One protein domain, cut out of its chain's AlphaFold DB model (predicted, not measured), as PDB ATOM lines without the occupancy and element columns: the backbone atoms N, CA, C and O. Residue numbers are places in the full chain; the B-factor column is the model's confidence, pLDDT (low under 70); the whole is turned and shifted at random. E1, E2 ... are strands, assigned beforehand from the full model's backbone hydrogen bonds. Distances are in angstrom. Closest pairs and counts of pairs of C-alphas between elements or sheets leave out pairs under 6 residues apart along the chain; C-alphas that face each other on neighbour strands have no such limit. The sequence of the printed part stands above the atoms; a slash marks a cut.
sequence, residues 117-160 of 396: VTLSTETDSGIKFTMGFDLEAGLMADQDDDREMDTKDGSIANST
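Overview. This is residues 117 to 160 of the 396 residues of the protein "Porin_4 domain-containing protein" of Nereida ignava (UniProt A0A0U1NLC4). This is a long, narrow ribbon of three antiparallel strands, in which the long strand E2 runs most of the length and pairs with E1 over one part and with E3 over another, in two staggered hairpins. E2 bends by 79 degrees at residue 138, and the turn between E2 and E3 lies at the end of the ribbon beyond this bend. The printed part has 44 residues, with no named helix and three named strands, E1, E2 and E3 along the chain; the sheet order is E1, E2, E3 and the class is all strand. The whole is extended, with a radius of gyration of the C-alphas of 16.4 A and spans of 52 by 20 by 12 A.

Arrangement. The inner strand of the sheet is E2, residues 128 to 141. The edge strand E1, residues 117 to 122, forms a hairpin with E2, antiparallel at 170 degrees, beside its residues 128 to 133. C-alphas 118 and 132 face each other at 4.2 A, and N 119 and O 131 are within hydrogen-bond range at 2.8 A. The other edge strand, E3, residues 149 to 156, forms a hairpin with E2, antiparallel at 147 degrees. C-alphas 137 and 154 face each other at 3.9 A, and N 150 and O 140 are within hydrogen-bond range at 2.8 A. E1 and E3 are apart. The three strands make a meander, each strand the antiparallel neighbour of the one before.

Along the chain. E2 is 37.6 A long from first to last C-alpha, from C-alpha 128 at (54.885, -9.043, -54.378) to C-alpha 141 at (19.137, 2.124, -51.618). E1 is 17.1 A long and begins at C-alpha 117, (40.359, -1.437, -50.968). E3 is 19.9 A long.

Size, cuts and confidence. The C-alphas of Ser 125 and Asp 146, the two farthest apart, are 52.0 A apart. The printed part has no cut. The link E1 to E2 is tight and the link E2 to E3 is short. The mean pLDDT of the printed part is 77.9; residues 142 to 147, 149, 154 and 157 to 158 are under 70.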
ATOM      1  N   VAL A 117      38.999  -1.959 -51.152       83.06
ATOM      2  CA  VAL A 117      40.359  -1.437 -50.968       83.06
ATOM      3  C   VAL A 117      41.371  -2.529 -51.263       83.06
ATOM      4  O   VAL A 117      41.523  -3.461 -50.486       83.06
ATOM      5  N   THR A 118      42.150  -2.370 -52.335       85.69
ATOM      6  CA  THR A 118      43.297  -3.243 -52.637       85.69
ATOM      7  C   THR A 118      44.617  -2.536 -52.340       85.69
ATOM      8  O   THR A 118      44.894  -1.456 -52.865       85.69
ATOM      9  N   LEU A 119      45.477  -3.167 -51.540       86.56
ATOM     10  CA  LEU A 119      46.851  -2.736 -51.303       86.56
ATOM     11  C   LEU A 119      47.819  -3.727 -51.949       86.56
ATOM     12  O   LEU A 119      47.767  -4.925 -51.683       86.56
ATOM     13  N   SER A 120      48.745  -3.216 -52.760       90.25
ATOM     14  CA  SER A 120      49.832  -4.014 -53.322       90.25
ATOM     15  C   SER A 120      51.177  -3.324 -53.125       90.25
ATOM     16  O   SER A 120      51.296  -2.109 -53.290       90.25
ATOM     17  N   THR A 121      52.192  -4.101 -52.753       91.56
ATOM     18  CA  THR A 121      53.578  -3.641 -52.641       91.56
ATOM     19  C   THR A 121      54.520  -4.706 -53.174       91.56
ATOM     20  O   THR A 121      54.284  -5.899 -53.010       91.56
ATOM     21  N   GLU A 122      55.626  -4.277 -53.763       92.44
ATOM     22  CA  GLU A 122      56.715  -5.156 -54.171       92.44
ATOM     23  C   GLU A 122      57.969  -4.766 -53.388       92.44
ATOM     24  O   GLU A 122      58.274  -3.585 -53.225       92.44
ATOM     25  N   THR A 123      58.659  -5.751 -52.825       91.56
ATOM     26  CA  THR A 123      59.934  -5.522 -52.133       91.56
ATOM     27  C   THR A 123      61.069  -5.367 -53.141       91.56
ATOM     28  O   THR A 123      60.989  -5.879 -54.253       91.56
ATOM     29  N   ASP A 124      62.191  -4.777 -52.722       90.38
ATOM     30  CA  ASP A 124      63.410  -4.697 -53.548       90.38
ATOM     31  C   ASP A 124      63.924  -6.081 -54.008       90.38
ATOM     32  O   ASP A 124      64.686  -6.181 -54.970       90.38
ATOM     33  N   SER A 125      63.507  -7.153 -53.322       87.56
ATOM     34  CA  SER A 125      63.825  -8.549 -53.643       87.56
ATOM     35  C   SER A 125      62.855  -9.193 -54.648       87.56
ATOM     36  O   SER A 125      62.983 -10.389 -54.906       87.56
ATOM     37  N   GLY A 126      61.885  -8.450 -55.195       87.75
ATOM     38  CA  GLY A 126      60.910  -8.941 -56.180       87.75
ATOM     39  C   GLY A 126      59.773  -9.786 -55.596       87.75
ATOM     40  O   GLY A 126      59.125 -10.534 -56.321       87.75
ATOM     41  N   ILE A 127      59.557  -9.719 -54.278       93.00
ATOM     42  CA  ILE A 127      58.406 -10.360 -53.623       93.00
ATOM     43  C   ILE A 127      57.232  -9.391 -53.676       93.00
ATOM     44  O   ILE A 127      57.345  -8.290 -53.125       93.00
ATOM     45  N   LYS A 128      56.126  -9.814 -54.288       93.69
ATOM     46  CA  LYS A 128      54.885  -9.043 -54.378       93.69
ATOM     47  C   LYS A 128      53.922  -9.478 -53.279       93.69
ATOM     48  O   LYS A 128      53.678 -10.663 -53.101       93.69
ATOM     49  N   PHE A 129      53.367  -8.510 -52.565       92.88
ATOM     50  CA  PHE A 129      52.315  -8.689 -51.572       92.88
ATOM     51  C   PHE A 129      51.055  -7.998 -52.086       92.88
ATOM     52  O   PHE A 129      51.134  -6.859 -52.554       92.88
ATOM     53  N   THR A 130      49.911  -8.664 -51.989       91.75
ATOM     54  CA  THR A 130      48.596  -8.120 -52.341       91.75
ATOM     55  C   THR A 130      47.606  -8.492 -51.247       91.75
ATOM     56  O   THR A 130      47.561  -9.643 -50.835       91.75
ATOM     57  N   MET A 131      46.834  -7.527 -50.769       87.88
ATOM     58  CA  MET A 131      45.718  -7.738 -49.847       87.88
ATOM     59  C   MET A 131      44.541  -6.891 -50.322       87.88
ATOM     60  O   MET A 131      44.759  -5.794 -50.846       87.88
ATOM     61  N   GLY A 132      43.319  -7.375 -50.154       82.62
ATOM     62  CA  GLY A 132      42.112  -6.623 -50.484       82.62
ATOM     63  C   GLY A 132      41.064  -6.818 -49.408       82.62
ATOM     64  O   GLY A 132      40.866  -7.958 -49.027       82.62
ATOM     65  N   PHE A 133      40.447  -5.741 -48.924       82.31
ATOM     66  CA  PHE A 133      39.344  -5.793 -47.963       82.31
ATOM     67  C   PHE A 133      38.236  -4.822 -48.361       82.31
ATOM     68  O   PHE A 133      38.516  -3.740 -48.895       82.31
ATOM     69  N   ASP A 134      37.001  -5.177 -48.028       80.38
ATOM     70  CA  ASP A 134      35.833  -4.352 -48.311       80.38
ATOM     71  C   ASP A 134      35.483  -3.492 -47.096       80.38
ATOM     72  O   ASP A 134      35.537  -3.917 -45.937       80.38
ATOM     73  N   LEU A 135      35.161  -2.231 -47.364       81.75
ATOM     74  CA  LEU A 135      34.684  -1.272 -46.382       81.75
ATOM     75  C   LEU A 135      33.248  -0.913 -46.719       81.75
ATOM     76  O   LEU A 135      33.006  -0.086 -47.603       81.75
ATOM     77  N   GLU A 136      32.297  -1.443 -45.963       80.50
ATOM     78  CA  GLU A 136      30.900  -1.057 -46.104       80.50
ATOM     79  C   GLU A 136      30.212  -0.810 -44.765       80.50
ATOM     80  O   GLU A 136      30.494  -1.460 -43.766       80.50
ATOM     81  N   ALA A 137      29.339   0.197 -44.716       78.44
ATOM     82  CA  ALA A 137      28.514   0.486 -43.545       78.44
ATOM     83  C   ALA A 137      27.310   1.355 -43.914       78.44
ATOM     84  O   ALA A 137      27.330   2.094 -44.900       78.44
ATOM     85  N   GLY A 138      26.290   1.343 -43.057       76.44
ATOM     86  CA  GLY A 138      25.113   2.200 -43.185       76.44
ATOM     87  C   GLY A 138      24.011   1.568 -44.028       76.44
ATOM     88  O   GLY A 138      23.888   0.350 -44.067       76.44
ATOM     89  N   LEU A 139      23.169   2.394 -44.653       76.00
ATOM     90  CA  LEU A 139      22.108   1.903 -45.534       76.00
ATOM     91  C   LEU A 139      22.275   2.477 -46.941       76.00
ATOM     92  O   LEU A 139      22.440   3.693 -47.093       76.00
ATOM     93  N   MET A 140      22.196   1.613 -47.950       71.69
ATOM     94  CA  MET A 140      22.216   1.986 -49.366       71.69
ATOM     95  C   MET A 140      20.887   1.605 -50.012       71.69
ATOM     96  O   MET A 140      20.311   0.589 -49.667       71.69
ATOM     97  N   ALA A 141      20.359   2.454 -50.890       70.12
ATOM     98  CA  ALA A 141      19.137   2.124 -51.618       70.12
ATOM     99  C   ALA A 141      19.484   1.212 -52.797       70.12
ATOM    100  O   ALA A 141      20.374   1.586 -53.571       70.12
ATOM    101  N   ASP A 142      18.755   0.108 -52.961       63.12
ATOM    102  CA  ASP A 142      18.785  -0.672 -54.195       63.12
ATOM    103  C   ASP A 142      18.352   0.243 -55.353       63.12
ATOM    104  O   ASP A 142      17.284   0.867 -55.335       63.12
ATOM    105  N   GLN A 143      19.237   0.445 -56.329       59.91
ATOM    106  CA  GLN A 143      18.957   1.350 -57.442       59.91
ATOM    107  C   GLN A 143      18.238   0.668 -58.606       59.91
ATOM    108  O   GLN A 143      17.744   1.392 -59.480       59.91
ATOM    109  N   ASP A 144      18.138  -0.663 -58.608       55.75
ATOM    110  CA  ASP A 144      17.821  -1.426 -59.811       55.75
ATOM    111  C   ASP A 144      16.368  -1.927 -59.891       55.75
ATOM    112  O   ASP A 144      15.879  -2.108 -61.013       55.75
ATOM    113  N   ASP A 145      15.607  -2.032 -58.791       51.88
ATOM    114  CA  ASP A 145      14.191  -2.434 -58.881       51.88
ATOM    115  C   ASP A 145      13.203  -1.727 -57.927       51.88
ATOM    116  O   ASP A 145      12.218  -1.148 -58.407       51.88
ATOM    117  N   ASP A 146      13.427  -1.719 -56.615       54.53
ATOM    118  CA  ASP A 146      12.383  -1.406 -55.637       54.53
ATOM    119  C   ASP A 146      12.753  -0.310 -54.625       54.53
ATOM    120  O   ASP A 146      11.871   0.218 -53.933       54.53
ATOM    121  N   ARG A 147      14.016   0.143 -54.632       63.41
ATOM    122  CA  ARG A 147      14.560   1.137 -53.689       63.41
ATOM    123  C   ARG A 147      14.409   0.726 -52.231       63.41
ATOM    124  O   ARG A 147      14.322   1.602 -51.360       63.41
ATOM    125  N   GLU A 148      14.370  -0.572 -51.966       70.19
ATOM    126  CA  GLU A 148      14.547  -1.101 -50.631       70.19
ATOM    127  C   GLU A 148      15.931  -0.688 -50.105       70.19
ATOM    128  O   GLU A 148      16.888  -0.463 -50.849       70.19
ATOM    129  N   MET A 149      15.998  -0.421 -48.800       68.06
ATOM    130  CA  MET A 149      17.232   0.026 -48.165       68.06
ATOM    131  C   MET A 149      18.015  -1.199 -47.700       68.06
ATOM    132  O   MET A 149      17.701  -1.770 -46.653       68.06
ATOM    133  N   ASP A 150      19.075  -1.530 -48.423       72.75
ATOM    134  CA  ASP A 150      20.035  -2.551 -48.039       72.75
ATOM    135  C   ASP A 150      20.851  -2.086 -46.845       72.75
ATOM    136  O   ASP A 150      21.487  -1.024 -46.847       72.75
ATOM    137  N   THR A 151      20.842  -2.905 -45.801       79.00
ATOM    138  CA  THR A 151      21.675  -2.675 -44.624       79.00
ATOM    139  C   THR A 151      23.059  -3.251 -44.878       79.00
ATOM    140  O   THR A 151      23.193  -4.440 -45.143       79.00
ATOM    141  N   LYS A 152      24.085  -2.408 -44.756       78.94
ATOM    142  CA  LYS A 152      25.489  -2.814 -44.772       78.94
ATOM    143  C   LYS A 152      25.953  -3.067 -43.345       78.94
ATOM    144  O   LYS A 152      25.655  -2.273 -42.446       78.94
ATOM    145  N   ASP A 153      26.645  -4.176 -43.132       73.00
ATOM    146  CA  ASP A 153      26.888  -4.737 -41.800       73.00
ATOM    147  C   ASP A 153      27.878  -3.919 -40.941       73.00
ATOM    148  O   ASP A 153      27.902  -4.063 -39.716       73.00
ATOM    149  N   GLY A 154      28.639  -3.003 -41.554       68.19
ATOM    150  CA  GLY A 154      29.630  -2.180 -40.861       68.19
ATOM    151  C   GLY A 154      30.915  -2.928 -40.508       68.19
ATOM    152  O   GLY A 154      31.740  -2.376 -39.769       68.19
ATOM    153  N   SER A 155      31.062  -4.170 -40.963       70.75
ATOM    154  CA  SER A 155      32.225  -5.007 -40.729       70.75
ATOM    155  C   SER A 155      33.269  -4.773 -41.821       70.75
ATOM    156  O   SER A 155      32.973  -4.351 -42.937       70.75
ATOM    157  N   ILE A 156      34.534  -4.960 -41.455       73.69
ATOM    158  CA  ILE A 156      35.587  -5.142 -42.449       73.69
ATOM    159  C   ILE A 156      35.628  -6.647 -42.644       73.69
ATOM    160  O   ILE A 156      35.901  -7.353 -41.667       73.69
ATOM    161  N   ALA A 157      35.302  -7.113 -43.848       67.88
ATOM    162  CA  ALA A 157      35.317  -8.535 -44.147       67.88
ATOM    163  C   ALA A 157      36.701  -9.133 -43.850       67.88
ATOM    164  O   ALA A 157      37.723  -8.431 -43.877       67.88
ATOM    165  N   ASN A 158      36.731 -10.441 -43.580       66.25
ATOM    166  CA  ASN A 158      37.974 -11.197 -43.657       66.25
ATOM    167  C   ASN A 158      38.598 -10.967 -45.047       66.25
ATOM    168  O   ASN A 158      37.940 -10.505 -45.987       66.25
ATOM    169  N   SER A 159      39.912 -11.131 -45.148       79.75
ATOM    170  CA  SER A 159      40.613 -10.817 -46.386       79.75
ATOM    171  C   SER A 159      41.864 -11.643 -46.556       79.75
ATOM    172  O   SER A 159      42.659 -11.790 -45.620       79.75
ATOM    173  N   THR A 160      42.098 -12.063 -47.796       85.75
ATOM    174  CA  THR A 160      43.277 -12.846 -48.126       85.75
ATOM    175  C   THR A 160      44.492 -11.938 -48.315       85.75
ATOM    176  O   THR A 160      44.469 -10.905 -48.995       85.75
TER     177      THR A 160